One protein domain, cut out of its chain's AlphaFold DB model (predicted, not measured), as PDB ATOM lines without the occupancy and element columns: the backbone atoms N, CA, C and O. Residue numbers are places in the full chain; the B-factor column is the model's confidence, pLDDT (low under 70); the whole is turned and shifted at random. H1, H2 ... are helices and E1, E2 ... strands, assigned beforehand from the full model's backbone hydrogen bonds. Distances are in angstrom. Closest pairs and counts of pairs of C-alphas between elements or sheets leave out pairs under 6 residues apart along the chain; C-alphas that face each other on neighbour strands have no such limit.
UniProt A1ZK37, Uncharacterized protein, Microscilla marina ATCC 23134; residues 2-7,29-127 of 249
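Overview. This is residues 2 to 7 and 29 to 127 of the 249 residues of an uncharacterized protein of Microscilla marina ATCC 23134 (UniProt A1ZK37). A twisted sheet of five strands has helix H1 across one face; the tail, residues 111 to 127, folds back from H1. E1 to E5 form a meander, each the antiparallel neighbour of the one before; H1 follows, giving two layers. The 105 printed residues are of mixed class, only just compact, close to loose: radius of gyration of the C-alphas 15.4 A, spans 44 by 35 by 21 A.

Arrangement. E1, residues 29 to 36, and E2, residues 40 to 49, form a hairpin, with N 32 and O 44 2.8 A apart. H1, residues 96 to 110, is on the sheet at a height of 11.2 A; its closest C-alphas to E4, residues 65 to 76, are Ser 98 and Ile 67, 5.7 A. In H1 every O i to N i+4 pair is within hydrogen-bond range.

Along the chain. E1 begins at C-alpha 29 (301.159, 191.155, 112.800). E3 is residues 54 to 62. E4 is 33.3 A long. E5, residues 85 to 94, bends by 66 degrees at residue 91. H1 ends at C-alpha 110 (287.320, 221.874, 110.965).

Size, cuts and confidence. Residues 8 to 28 are cut out, a gap of 21.2 A between C-alphas 7 and 29. Residues 2 to 7, 29 to 30 and 78 to 83 have pLDDT under 70.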
ATOM      1  N   GLN A   2     306.654 215.842 124.109       31.89
ATOM      2  CA  GLN A   2     306.730 214.451 123.657       31.89
ATOM      3  C   GLN A   2     305.828 213.569 124.535       31.89
ATOM      4  O   GLN A   2     305.823 213.709 125.756       31.89
ATOM      5  N   THR A   3     305.043 212.680 123.930       34.94
ATOM      6  CA  THR A   3     304.364 211.588 124.640       34.94
ATOM      7  C   THR A   3     305.425 210.678 125.260       34.94
ATOM      8  O   THR A   3     306.257 210.132 124.540       34.94
ATOM      9  N   THR A   4     305.448 210.551 126.589       36.97
ATOM     10  CA  THR A   4     306.481 209.792 127.304       36.97
ATOM     11  C   THR A   4     306.390 208.285 126.995       36.97
ATOM     12  O   THR A   4     305.298 207.717 127.083       36.97
ATOM     13  N   PRO A   5     307.515 207.604 126.690       46.09
ATOM     14  CA  PRO A   5     307.567 206.176 126.328       46.09
ATOM     15  C   PRO A   5     306.900 205.202 127.319       46.09
ATOM     16  O   PRO A   5     306.485 204.109 126.932       46.09
ATOM     17  N   HIS A   6     306.763 205.588 128.591       48.38
ATOM     18  CA  HIS A   6     306.250 204.725 129.659       48.38
ATOM     19  C   HIS A   6     304.764 204.347 129.530       48.38
ATOM     20  O   HIS A   6     304.381 203.250 129.932       48.38
ATOM     21  N   HIS A   7     303.915 205.189 128.935       53.03
ATOM     22  CA  HIS A   7     302.468 204.917 128.884       53.03
ATOM     23  C   HIS A   7     302.092 203.917 127.789       53.03
ATOM     24  O   HIS A   7     301.281 203.014 128.000       53.03
ATOM     25  N   ASN A  29     300.282 190.829 113.920       59.03
ATOM     26  CA  ASN A  29     301.159 191.155 112.800       59.03
ATOM     27  C   ASN A  29     301.394 192.652 112.596       59.03
ATOM     28  O   ASN A  29     302.342 193.039 111.917       59.03
ATOM     29  N   THR A  30     300.563 193.538 113.154       62.75
ATOM     30  CA  THR A  30     300.809 194.982 113.015       62.75
ATOM     31  C   THR A  30     300.190 195.761 114.163       62.75
ATOM     32  O   THR A  30     298.981 195.692 114.373       62.75
ATOM     33  N   ALA A  31     301.022 196.517 114.881       75.69
ATOM     34  CA  ALA A  31     300.597 197.571 115.793       75.69
ATOM     35  C   ALA A  31     300.856 198.915 115.109       75.69
ATOM     36  O   ALA A  31     301.999 199.280 114.842       75.69
ATOM     37  N   ILE A  32     299.790 199.636 114.799       82.38
ATOM     38  CA  ILE A  32     299.849 200.946 114.166       82.38
ATOM     39  C   ILE A  32     299.648 201.965 115.264       82.38
ATOM     40  O   ILE A  32     298.574 202.032 115.850       82.38
ATOM     41  N   GLU A  33     300.689 202.735 115.543       88.19
ATOM     42  CA  GLU A  33     300.679 203.816 116.519       88.19
ATOM     43  C   GLU A  33     300.805 205.132 115.757       88.19
ATOM     44  O   GLU A  33     301.828 205.403 115.126       88.19
ATOM     45  N   ARG A  34     299.734 205.931 115.753       88.50
ATOM     46  CA  ARG A  34     299.730 207.225 115.065       88.50
ATOM     47  C   ARG A  34     299.187 208.341 115.936       88.50
ATOM     48  O   ARG A  34     298.181 208.176 116.625       88.50
ATOM     49  N   LEU A  35     299.839 209.493 115.835       90.00
ATOM     50  CA  LEU A  35     299.378 210.736 116.429       90.00
ATOM     51  C   LEU A  35     298.404 211.423 115.464       90.00
ATOM     52  O   LEU A  35     298.736 211.705 114.313       90.00
ATOM     53  N   LEU A  36     297.193 211.657 115.943       90.62
ATOM     54  CA  LEU A  36     296.129 212.408 115.295       90.62
ATOM     55  C   LEU A  36     296.121 213.857 115.816       90.62
ATOM     56  O   LEU A  36     296.759 214.157 116.837       90.62
ATOM     57  N   PRO A  37     295.383 214.770 115.156       85.75
ATOM     58  CA  PRO A  37     295.185 216.126 115.658       85.75
ATOM     59  C   PRO A  37     294.727 216.158 117.123       85.75
ATOM     60  O   PRO A  37     294.081 215.229 117.616       85.75
ATOM     61  N   SER A  38     295.070 217.244 117.820       85.56
ATOM     62  CA  SER A  38     294.743 217.459 119.241       85.56
ATOM     63  C   SER A  38     295.412 216.473 120.215       85.56
ATOM     64  O   SER A  38     294.976 216.315 121.359       85.56
ATOM     65  N   GLY A  39     296.498 215.822 119.786       88.50
ATOM     66  CA  GLY A  39     297.310 214.951 120.639       88.50
ATOM     67  C   GLY A  39     296.672 213.592 120.932       88.50
ATOM     68  O   GLY A  39     297.044 212.947 121.913       88.50
ATOM     69  N   ILE A  40     295.703 213.165 120.117       93.25
ATOM     70  CA  ILE A  40     295.104 211.833 120.228       93.25
ATOM     71  C   ILE A  40     296.050 210.804 119.628       93.25
ATOM     72  O   ILE A  40     296.496 210.940 118.497       93.25
ATOM     73  N   THR A  41     296.336 209.748 120.371       93.81
ATOM     74  CA  THR A  41     297.045 208.576 119.866       93.81
ATOM     75  C   THR A  41     296.021 207.525 119.470       93.81
ATOM     76  O   THR A  41     295.184 207.127 120.283       93.81
ATOM     77  N   GLN A  42     296.082 207.076 118.221       93.88
ATOM     78  CA  GLN A  42     295.361 205.898 117.763       93.88
ATOM     79  C   GLN A  42     296.323 204.716 117.727       93.88
ATOM     80  O   GLN A  42     297.322 204.745 117.008       93.88
ATOM     81  N   LEU A  43     295.982 203.676 118.483       91.69
ATOM     82  CA  LEU A  43     296.621 202.369 118.420       91.69
ATOM     83  C   LEU A  43     295.687 201.419 117.675       91.69
ATOM     84  O   LEU A  43     294.516 201.298 118.030       91.69
ATOM     85  N   HIS A  44     296.186 200.741 116.651       91.25
ATOM     86  CA  HIS A  44     295.411 199.768 115.895       91.25
ATOM     87  C   HIS A  44     296.183 198.461 115.762       91.25
ATOM     88  O   HIS A  44     297.322 198.462 115.306       91.25
ATOM     89  N   TYR A  45     295.562 197.355 116.155       89.81
ATOM     90  CA  TYR A  45     296.151 196.025 116.116       89.81
ATOM     91  C   TYR A  45     295.353 195.129 115.183       89.81
ATOM     92  O   TYR A  45     294.128 195.070 115.291       89.81
ATOM     93  N   VAL A  46     296.051 194.393 114.322       86.75
ATOM     94  CA  VAL A  46     295.471 193.278 113.566       86.75
ATOM     95  C   VAL A  46     295.922 191.976 114.213       86.75
ATOM     96  O   VAL A  46     297.119 191.756 114.402       86.75
ATOM     97  N   VAL A  47     294.958 191.135 114.578       84.50
ATOM     98  CA  VAL A  47     295.186 189.888 115.312       84.50
ATOM     99  C   VAL A  47     294.658 188.713 114.498       84.50
ATOM    100  O   VAL A  47     293.519 188.751 114.030       84.50
ATOM    101  N   PHE A  48     295.478 187.673 114.361       79.25
ATOM    102  CA  PHE A  48     295.133 186.426 113.684       79.25
ATOM    103  C   PHE A  48     295.002 185.305 114.714       79.25
ATOM    104  O   PHE A  48     295.877 185.124 115.565       79.25
ATOM    105  N   THR A  49     293.903 184.554 114.660       77.31
ATOM    106  CA  THR A  49     293.734 183.355 115.493       77.31
ATOM    107  C   THR A  49     294.211 182.107 114.768       77.31
ATOM    108  O   THR A  49     294.277 182.080 113.538       77.31
ATOM    109  N   GLN A  50     294.462 181.037 115.526       71.31
ATOM    110  CA  GLN A  50     294.790 179.715 114.970       71.31
ATOM    111  C   GLN A  50     293.703 179.177 114.017       71.31
ATOM    112  O   GLN A  50     293.977 178.390 113.120       71.31
ATOM    113  N   GLN A  51     292.463 179.651 114.161       77.56
ATOM    114  CA  GLN A  51     291.334 179.302 113.294       77.56
ATOM    115  C   GLN A  51     291.236 180.184 112.033       77.56
ATOM    116  O   GLN A  51     290.167 180.266 111.427       77.56
ATOM    117  N   HIS A  52     292.312 180.878 111.646       78.50
ATOM    118  CA  HIS A  52     292.353 181.793 110.496       78.50
ATOM    119  C   HIS A  52     291.313 182.925 110.564       78.50
ATOM    120  O   HIS A  52     290.859 183.441 109.540       78.50
ATOM    121  N   GLN A  53     290.904 183.324 111.772       82.56
ATOM    122  CA  GLN A  53     290.016 184.468 111.951       82.56
ATOM    123  C   GLN A  53     290.848 185.731 112.149       82.56
ATOM    124  O   GLN A  53     291.852 185.726 112.861       82.56
ATOM    125  N   VAL A  54     290.402 186.821 111.527       88.19
ATOM    126  CA  VAL A  54     291.078 188.117 111.584       88.19
ATOM    127  C   VAL A  54     290.268 189.064 112.460       88.19
ATOM    128  O   VAL A  54     289.050 189.186 112.315       88.19
ATOM    129  N   TYR A  55     290.948 189.750 113.368       89.12
ATOM    130  CA  TYR A  55     290.367 190.743 114.260       89.12
ATOM    131  C   TYR A  55     291.121 192.059 114.157       89.12
ATOM    132  O   TYR A  55     292.327 192.087 113.918       89.12
ATOM    133  N   GLN A  56     290.404 193.153 114.381       91.88
ATOM    134  CA  GLN A  56     290.964 194.494 114.455       91.88
ATOM    135  C   GLN A  56     290.599 195.132 115.788       91.88
ATOM    136  O   GLN A  56     289.419 195.325 116.079       91.88
ATOM    137  N   LEU A  57     291.601 195.484 116.584       92.25
ATOM    138  CA  LEU A  57     291.436 196.236 117.824       92.25
ATOM    139  C   LEU A  57     291.889 197.672 117.591       92.25
ATOM    140  O   LEU A  57     293.013 197.907 117.165       92.25
ATOM    141  N   SER A  58     291.032 198.635 117.893       94.12
ATOM    142  CA  SER A  58     291.322 200.058 117.780       94.12
ATOM    143  C   SER A  58     291.146 200.728 119.130       94.12
ATOM    144  O   SER A  58     290.089 200.600 119.747       94.12
ATOM    145  N   ILE A  59     292.175 201.435 119.579       94.00
ATOM    146  CA  ILE A  59     292.208 202.151 120.849       94.00
ATOM    147  C   ILE A  59     292.511 203.613 120.546       94.00
ATOM    148  O   ILE A  59     293.487 203.925 119.864       94.00
ATOM    149  N   LEU A  60     291.682 204.505 121.074       95.25
ATOM    150  CA  LEU A  60     291.928 205.940 121.084       95.25
ATOM    151  C   LEU A  60     292.311 206.362 122.492       95.25
ATOM    152  O   LEU A  60     291.585 206.069 123.442       95.25
ATOM    153  N   ALA A  61     293.421 207.076 122.618       94.44
ATOM    154  CA  ALA A  61     293.901 207.589 123.891       94.44
ATOM    155  C   ALA A  61     294.391 209.032 123.759       94.44
ATOM    156  O   ALA A  61     294.908 209.436 122.721       94.44
ATOM    157  N   GLN A  62     294.268 209.807 124.833       93.75
ATOM    158  CA  GLN A  62     294.911 211.107 124.980       93.75
ATOM    159  C   GLN A  62     295.764 211.079 126.241       93.75
ATOM    160  O   GLN A  62     295.239 210.958 127.348       93.75
ATOM    161  N   LYS A  63     297.087 211.193 126.089       89.44
ATOM    162  CA  LYS A  63     298.037 210.969 127.192       89.44
ATOM    163  C   LYS A  63     297.805 209.580 127.819       89.44
ATOM    164  O   LYS A  63     298.019 208.585 127.139       89.44
ATOM    165  N   ILE A  64     297.360 209.518 129.075       85.19
ATOM    166  CA  ILE A  64     297.044 208.276 129.805       85.19
ATOM    167  C   ILE A  64     295.564 207.888 129.746       85.19
ATOM    168  O   ILE A  64     295.189 206.805 130.183       85.19
ATOM    169  N   GLN A  65     294.702 208.766 129.238       91.56
ATOM    170  CA  GLN A  65     293.263 208.559 129.269       91.56
ATOM    171  C   GLN A  65     292.805 207.832 128.009       91.56
ATOM    172  O   GLN A  65     292.914 208.365 126.903       91.56
ATOM    173  N   ILE A  66     292.252 206.630 128.172       93.50
ATOM    174  CA  ILE A  66     291.599 205.914 127.075       93.50
ATOM    175  C   ILE A  66     290.246 206.578 126.801       93.50
ATOM    176  O   ILE A  66     289.389 206.678 127.677       93.50
ATOM    177  N   ILE A  67     290.065 207.030 125.564       95.62
ATOM    178  CA  ILE A  67     288.828 207.642 125.070       95.62
ATOM    179  C   ILE A  67     287.864 206.561 124.590       95.62
ATOM    180  O   ILE A  67     286.659 206.658 124.805       95.62
ATOM    181  N   GLY A  68     288.375 205.520 123.935       94.69
ATOM    182  CA  GLY A  68     287.539 204.407 123.515       94.69
ATOM    183  C   GLY A  68     288.316 203.244 122.926       94.69
ATOM    184  O   GLY A  68     289.444 203.394 122.461       94.69
ATOM    185  N   ILE A  69     287.668 202.088 122.938       94.19
ATOM    186  CA  ILE A  69     288.166 200.806 122.463       94.19
ATOM    187  C   ILE A  69     287.089 200.189 121.581       94.19
ATOM    188  O   ILE A  69     285.927 200.094 121.981       94.19
ATOM    189  N   LYS A  70     287.466 199.730 120.390       93.94
ATOM    190  CA  LYS A  70     286.597 198.922 119.533       93.94
ATOM    191  C   LYS A  70     287.327 197.690 119.036       93.94
ATOM    192  O   LYS A  70     288.427 197.801 118.504       93.94
ATOM    193  N   LEU A  71     286.685 196.538 119.176       90.88
ATOM    194  CA  LEU A  71     287.126 195.275 118.601       90.88
ATOM    195  C   LEU A  71     286.177 194.890 117.474       90.88
ATOM    196  O   LEU A  71     284.961 194.818 117.665       90.88
ATOM    197  N   PHE A  72     286.740 194.591 116.315       92.81
ATOM    198  CA  PHE A  72     286.015 194.138 115.143       92.81
ATOM    199  C   PHE A  72     286.459 192.727 114.777       92.81
ATOM    200  O   PHE A  72     287.654 192.438 114.753       92.81
ATOM    201  N   LYS A  73     285.501 191.865 114.443       90.62
ATOM    202  CA  LYS A  73     285.758 190.672 113.639       90.62
ATOM    203  C   LYS A  73     285.775 191.090 112.181       90.62
ATOM    204  O   LYS A  73     284.830 191.735 111.721       90.62
ATOM    205  N   VAL A  74     286.827 190.703 111.483       90.44
ATOM    206  CA  VAL A  74     286.969 190.903 110.052       90.44
ATOM    207  C   VAL A  74     286.521 189.625 109.355       90.44
ATOM    208  O   VAL A  74     287.035 188.538 109.622       90.44
ATOM    209  N   THR A  75     285.537 189.742 108.477       89.69
ATOM    210  CA  THR A  75     285.117 188.669 107.578       89.69
ATOM    211  C   THR A  75     285.322 189.107 106.139       89.69
ATOM    212  O   THR A  75     285.258 190.290 105.817       89.69
ATOM    213  N   TYR A  76     285.568 188.140 105.263       84.25
ATOM    214  CA  TYR A  76     285.744 188.383 103.840       84.25
ATOM    215  C   TYR A  76     284.610 187.708 103.083       84.25
ATOM    216  O   TYR A  76     284.379 186.508 103.252       84.25
ATOM    217  N   ASN A  77     283.898 188.467 102.251       79.06
ATOM    218  CA  ASN A  77     282.848 187.887 101.417       79.06
ATOM    219  C   ASN A  77     283.469 186.972 100.363       79.06
ATOM    220  O   ASN A  77     284.141 187.445  99.442       79.06
ATOM    221  N   LYS A  78     283.215 185.668 100.497       67.56
ATOM    222  CA  LYS A  78     283.535 184.664  99.482       67.56
ATOM    223  C   LYS A  78     282.640 184.921  98.261       67.56
ATOM    224  O   LYS A  78     281.440 185.114  98.426       67.56
ATOM    225  N   GLY A  79     283.219 184.985  97.060       65.19
ATOM    226  CA  GLY A  79     282.471 185.167  95.802       65.19
ATOM    227  C   GLY A  79     282.864 186.377  94.947       65.19
ATOM    228  O   GLY A  79     282.345 186.530  93.848       65.19
ATOM    229  N   TYR A  80     283.794 187.220  95.402       60.31
ATOM    230  CA  TYR A  80     284.390 188.272  94.570       60.31
ATOM    231  C   TYR A  80     285.838 187.916  94.242       60.31
ATOM    232  O   TYR A  80     286.547 187.420  95.117       60.31
ATOM    233  N   THR A  81     286.302 188.258  93.033       62.25
ATOM    234  CA  THR A  81     287.726 188.174  92.644       62.25
ATOM    235  C   THR A  81     288.630 188.887  93.658       62.25
ATOM    236  O   THR A  81     289.752 188.464  93.897       62.25
ATOM    237  N   TYR A  82     288.095 189.924  94.316       63.75
ATOM    238  CA  TYR A  82     288.719 190.637  95.428       63.75
ATOM    239  C   TYR A  82     287.768 190.641  96.634       63.75
ATOM    240  O   TYR A  82     286.774 191.378  96.613       63.75
ATOM    241  N   PRO A  83     288.025 189.820  97.670       68.50
ATOM    242  CA  PRO A  83     287.128 189.692  98.811       68.50
ATOM    243  C   PRO A  83     286.912 191.040  99.498       68.50
ATOM    244  O   PRO A  83     287.864 191.757  99.809       68.50
ATOM    245  N   ARG A  84     285.646 191.396  99.739       78.25
ATOM    246  CA  ARG A  84     285.306 192.628 100.462       78.25
ATOM    247  C   ARG A  84     285.425 192.404 101.954       78.25
ATOM    248  O   ARG A  84     284.897 191.419 102.469       78.25
ATOM    249  N   GLU A  85     286.076 193.349 102.618       85.94
ATOM    250  CA  GLU A  85     286.209 193.353 104.061       85.94
ATOM    251  C   GLU A  85     284.876 193.761 104.699       85.94
ATOM    252  O   GLU A  85     284.299 194.804 104.389       85.94
ATOM    253  N   GLN A  86     284.371 192.925 105.596       88.69
ATOM    254  CA  GLN A  86     283.222 193.220 106.435       88.69
ATOM    255  C   GLN A  86     283.670 193.252 107.890       88.69
ATOM    256  O   GLN A  86     284.325 192.336 108.380       88.69
ATOM    257  N   LEU A  87     283.299 194.323 108.585       89.88
ATOM    258  CA  LEU A  87     283.642 194.531 109.985       89.88
ATOM    259  C   LEU A  87     282.398 194.364 110.845       89.88
ATOM    260  O   LEU A  87     281.485 195.192 110.783       89.88
ATOM    261  N   ARG A  88     282.391 193.337 111.695       91.75
ATOM    262  CA  ARG A  88     281.389 193.166 112.748       91.75
ATOM    263  C   ARG A  88     281.979 193.605 114.078       91.75
ATOM    264  O   ARG A  88     282.932 192.997 114.555       91.75
ATOM    265  N   THR A  89     281.416 194.642 114.692       91.38
ATOM    266  CA  THR A  89     281.808 195.054 116.046       91.38
ATOM    267  C   THR A  89     281.491 193.927 117.026       91.38
ATOM    268  O   THR A  89     280.351 193.473 117.086       91.38
ATOM    269  N   LEU A  90     282.494 193.462 117.767       86.75
ATOM    270  CA  LEU A  90     282.333 192.472 118.836       86.75
ATOM    271  C   LEU A  90     282.343 193.112 120.216       86.75
ATOM    272  O   LEU A  90     281.660 192.647 121.117       86.75
ATOM    273  N   TYR A  91     283.124 194.177 120.370       89.12
ATOM    274  CA  TYR A  91     283.224 194.920 121.611       89.12
ATOM    275  C   TYR A  91     283.373 196.403 121.302       89.12
ATOM    276  O   TYR A  91     284.050 196.790 120.345       89.12
ATOM    277  N   SER A  92     282.729 197.229 122.115       91.19
ATOM    278  CA  SER A  92     282.822 198.677 122.030       91.19
ATOM    279  C   SER A  92     282.685 199.255 123.426       91.19
ATOM    280  O   SER A  92     281.649 199.094 124.061       91.19
ATOM    281  N   TRP A  93     283.706 199.975 123.865       93.31
ATOM    282  CA  TRP A  93     283.663 200.792 125.068       93.31
ATOM    283  C   TRP A  93     284.156 202.189 124.732       93.31
ATOM    284  O   TRP A  93     285.109 202.355 123.972       93.31
ATOM    285  N   VAL A  94     283.488 203.207 125.256       93.81
ATOM    286  CA  VAL A  94     283.806 204.605 124.981       93.81
ATOM    287  C   VAL A  94     283.561 205.407 126.250       93.81
ATOM    288  O   VAL A  94     282.490 205.313 126.843       93.81
ATOM    289  N   ASN A  95     284.524 206.241 126.632       94.75
ATOM    290  CA  ASN A  95     284.283 207.318 127.579       94.75
ATOM    291  C   ASN A  95     283.570 208.459 126.839       94.75
ATOM    292  O   ASN A  95     284.209 209.253 126.144       94.75
ATOM    293  N   THR A  96     282.241 208.518 126.956       95.19
ATOM    294  CA  THR A  96     281.395 209.458 126.202       95.19
ATOM    295  C   THR A  96     281.808 210.913 126.408       95.19
ATOM    296  O   THR A  96     281.885 211.652 125.433       95.19
ATOM    297  N   ALA A  97     282.144 211.318 127.637       95.75
ATOM    298  CA  ALA A  97     282.553 212.692 127.932       95.75
ATOM    299  C   ALA A  97     283.885 213.051 127.253       95.75
ATOM    300  O   ALA A  97     284.014 214.110 126.636       95.75
ATOM    301  N   SER A  98     284.875 212.156 127.311       95.75
ATOM    302  CA  SER A  98     286.163 212.370 126.641       95.75
ATOM    303  C   SER A  98     286.038 212.352 125.123       95.75
ATOM    304  O   SER A  98     286.673 213.162 124.447       95.75
ATOM    305  N   LEU A  99     285.216 211.449 124.580       95.88
ATOM    306  CA  LEU A  99     284.965 211.394 123.145       95.88
ATOM    307  C   LEU A  99     284.248 212.660 122.674       95.88
ATOM    308  O   LEU A  99     284.668 213.233 121.673       95.88
ATOM    309  N   GLN A 100     283.224 213.118 123.399       96.69
ATOM    310  CA  GLN A 100     282.500 214.341 123.064       96.69
ATOM    311  C   GLN A 100     283.439 215.548 123.066       96.69
ATOM    312  O   GLN A 100     283.508 216.256 122.072       96.69
ATOM    313  N   LYS A 101     284.279 215.703 124.099       96.06
ATOM    314  CA  LYS A 101     285.292 216.770 124.146       96.06
ATOM    315  C   LYS A 101     286.239 216.738 122.941       96.06
ATOM    316  O   LYS A 101     286.612 217.785 122.411       96.06
ATOM    317  N   TYR A 102     286.653 215.546 122.509       95.62
ATOM    318  CA  TYR A 102     287.492 215.398 121.321       95.62
ATOM    319  C   TYR A 102     286.739 215.781 120.035       95.62
ATOM    320  O   TYR A 102     287.288 216.501 119.197       95.62
ATOM    321  N   ILE A 103     285.481 215.353 119.904       96.00
ATOM    322  CA  ILE A 103     284.591 215.713 118.793       96.00
ATOM    323  C   ILE A 103     284.369 217.227 118.740       96.00
ATOM    324  O   ILE A 103     284.500 217.810 117.669       96.00
ATOM    325  N   ASP A 104     284.114 217.880 119.872       95.81
ATOM    326  CA  ASP A 104     283.880 219.325 119.949       95.81
ATOM    327  C   ASP A 104     285.112 220.118 119.506       95.81
ATOM    328  O   ASP A 104     285.010 221.040 118.695       95.81
ATOM    329  N   GLY A 105     286.300 219.715 119.970       94.88
ATOM    330  CA  GLY A 105     287.559 220.320 119.533       94.88
ATOM    331  C   GLY A 105     287.797 220.160 118.028       94.88
ATOM    332  O   GLY A 105     288.254 221.094 117.366       94.88
ATOM    333  N   HIS A 106     287.450 219.001 117.461       94.88
ATOM    334  CA  HIS A 106     287.518 218.776 116.016       94.88
ATOM    335  C   HIS A 106     286.483 219.614 115.255       94.88
ATOM    336  O   HIS A 106     286.834 220.257 114.268       94.88
ATOM    337  N   ASN A 107     285.239 219.670 115.739       93.62
ATOM    338  CA  ASN A 107     284.162 220.478 115.167       93.62
ATOM    339  C   ASN A 107     284.531 221.958 115.103       93.62
ATOM    340  O   ASN A 107     284.358 222.581 114.055       93.62
ATOM    341  N   LEU A 108     285.121 222.492 116.173       92.25
ATOM    342  CA  LEU A 108     285.619 223.864 116.216       92.25
ATOM    343  C   LEU A 108     286.736 224.105 115.189       92.25
ATOM    344  O   LEU A 108     286.741 225.122 114.491       92.25
ATOM    345  N   LEU A 109     287.682 223.169 115.073       91.19
ATOM    346  CA  LEU A 109     288.846 223.317 114.201       91.19
ATOM    347  C   LEU A 109     288.479 223.212 112.710       91.19
ATOM    348  O   LEU A 109     288.906 224.045 111.906       91.19
ATOM    349  N   TYR A 110     287.664 222.219 112.349       90.38
ATOM    350  CA  TYR A 110     287.320 221.874 110.965       90.38
ATOM    351  C   TYR A 110     285.976 222.449 110.490       90.38
ATOM    352  O   TYR A 110     285.604 222.261 109.328       90.38
ATOM    353  N   GLY A 111     285.238 223.147 111.361       89.69
ATOM    354  CA  GLY A 111     283.896 223.649 111.057       89.69
ATOM    355  C   GLY A 111     282.928 222.513 110.720       89.69
ATOM    356  O   GLY A 111     282.224 222.576 109.711       89.69
ATOM    357  N   SER A 112     282.969 221.435 111.504       91.81
ATOM    358  CA  SER A 112     282.120 220.252 111.333       91.81
ATOM    359  C   SER A 112     281.012 220.171 112.380       91.81
ATOM    360  O   SER A 112     280.989 220.939 113.336       91.81
ATOM    361  N   GLN A 113     280.077 219.244 112.178       93.62
ATOM    362  CA  GLN A 113     278.948 218.977 113.077       93.62
ATOM    363  C   GLN A 113     278.878 217.478 113.386       93.62
ATOM    364  O   GLN A 113     277.843 216.838 113.237       93.62
ATOM    365  N   LEU A 114     280.028 216.888 113.711       93.56
ATOM    366  CA  LEU A 114     280.107 215.477 114.058       93.56
ATOM    367  C   LEU A 114     279.500 215.240 115.437       93.56
ATOM    368  O   LEU A 114     279.623 216.074 116.335       93.56
ATOM    369  N   THR A 115     278.903 214.068 115.599       94.75
ATOM    370  CA  THR A 115     278.357 213.566 116.861       94.75
ATOM    371  C   THR A 115     278.989 212.221 117.215       94.75
ATOM    372  O   THR A 115     279.655 211.584 116.393       94.75
ATOM    373  N   THR A 116     278.751 211.724 118.429       92.06
ATOM    374  CA  THR A 116     279.164 210.366 118.830       92.06
ATOM    375  C   THR A 116     278.520 209.266 117.969       92.06
ATOM    376  O   THR A 116     279.068 208.165 117.874       92.06
ATOM    377  N   GLY A 117     277.404 209.571 117.292       91.38
ATOM    378  CA  GLY A 117     276.717 208.687 116.349       91.38
ATOM    379  C   GLY A 117     277.397 208.548 114.981       91.38
ATOM    380  O   GLY A 117     277.180 207.548 114.296       91.38
ATOM    381  N   ASP A 118     278.281 209.473 114.585       93.06
ATOM    382  CA  ASP A 118     278.981 209.457 113.289       93.06
ATOM    383  C   ASP A 118     280.158 208.460 113.254       93.06
ATOM    384  O   ASP A 118     281.255 208.761 112.785       93.06
ATOM    385  N   ILE A 119     279.947 207.233 113.739       88.38
ATOM    386  CA  ILE A 119     280.994 206.230 114.004       88.38
ATOM    387  C   ILE A 119     281.925 205.991 112.803       88.38
ATOM    388  O   ILE A 119     283.118 205.757 112.995       88.38
ATOM    389  N   SER A 120     281.407 206.036 111.572       89.50
ATOM    390  CA  SER A 120     282.196 205.821 110.349       89.50
ATOM    391  C   SER A 120     283.181 206.953 110.036       89.50
ATOM    392  O   SER A 120     284.147 206.714 109.308       89.50
ATOM    393  N   LEU A 121     282.943 208.145 110.591       93.31
ATOM    394  CA  LEU A 121     283.755 209.353 110.439       93.31
ATOM    395  C   LEU A 121     284.687 209.596 111.630       93.31
ATOM    396  O   LEU A 121     285.527 210.492 111.554       93.31
ATOM    397  N   LEU A 122     284.547 208.815 112.702       95.19
ATOM    398  CA  LEU A 122     285.442 208.820 113.855       95.19
ATOM    399  C   LEU A 122     286.698 207.969 113.575       95.19
ATOM    400  O   LEU A 122     286.663 207.049 112.748       95.19
ATOM    401  N   PRO A 123     287.815 208.189 114.292       94.88
ATOM    402  CA  PRO A 123     289.069 207.497 114.013       94.88
ATOM    403  C   PRO A 123     289.136 206.097 114.646       94.88
ATOM    404  O   PRO A 123     290.206 205.608 114.974       94.88
ATOM    405  N   PHE A 124     288.006 205.405 114.819       94.31
ATOM    406  CA  PHE A 124     288.011 204.032 115.339       94.31
ATOM    407  C   PHE A 124     288.361 202.988 114.281       94.31
ATOM    408  O   PHE A 124     288.756 201.880 114.630       94.31
ATOM    409  N   ARG A 125     288.219 203.310 112.997       92.38
ATOM    410  CA  ARG A 125     288.604 202.418 111.902       92.38
ATOM    411  C   ARG A 125     289.889 202.906 111.268       92.38
ATOM    412  O   ARG A 125     290.112 204.110 111.163       92.38
ATOM    413  N   LEU A 126     290.708 201.967 110.827       90.38
ATOM    414  CA  LEU A 126     291.844 202.268 109.982       90.38
ATOM    415  C   LEU A 126     291.485 201.870 108.556       90.38
ATOM    416  O   LEU A 126     291.362 200.686 108.251       90.38
ATOM    417  N   TYR A 127     291.279 202.856 107.690       91.38
ATOM    418  CA  TYR A 127     291.116 202.566 106.271       91.38
ATOM    419  C   TYR A 127     292.489 202.444 105.609       91.38
ATOM    420  O   TYR A 127     293.512 202.817 106.174       91.38
TER     421      TYR A 127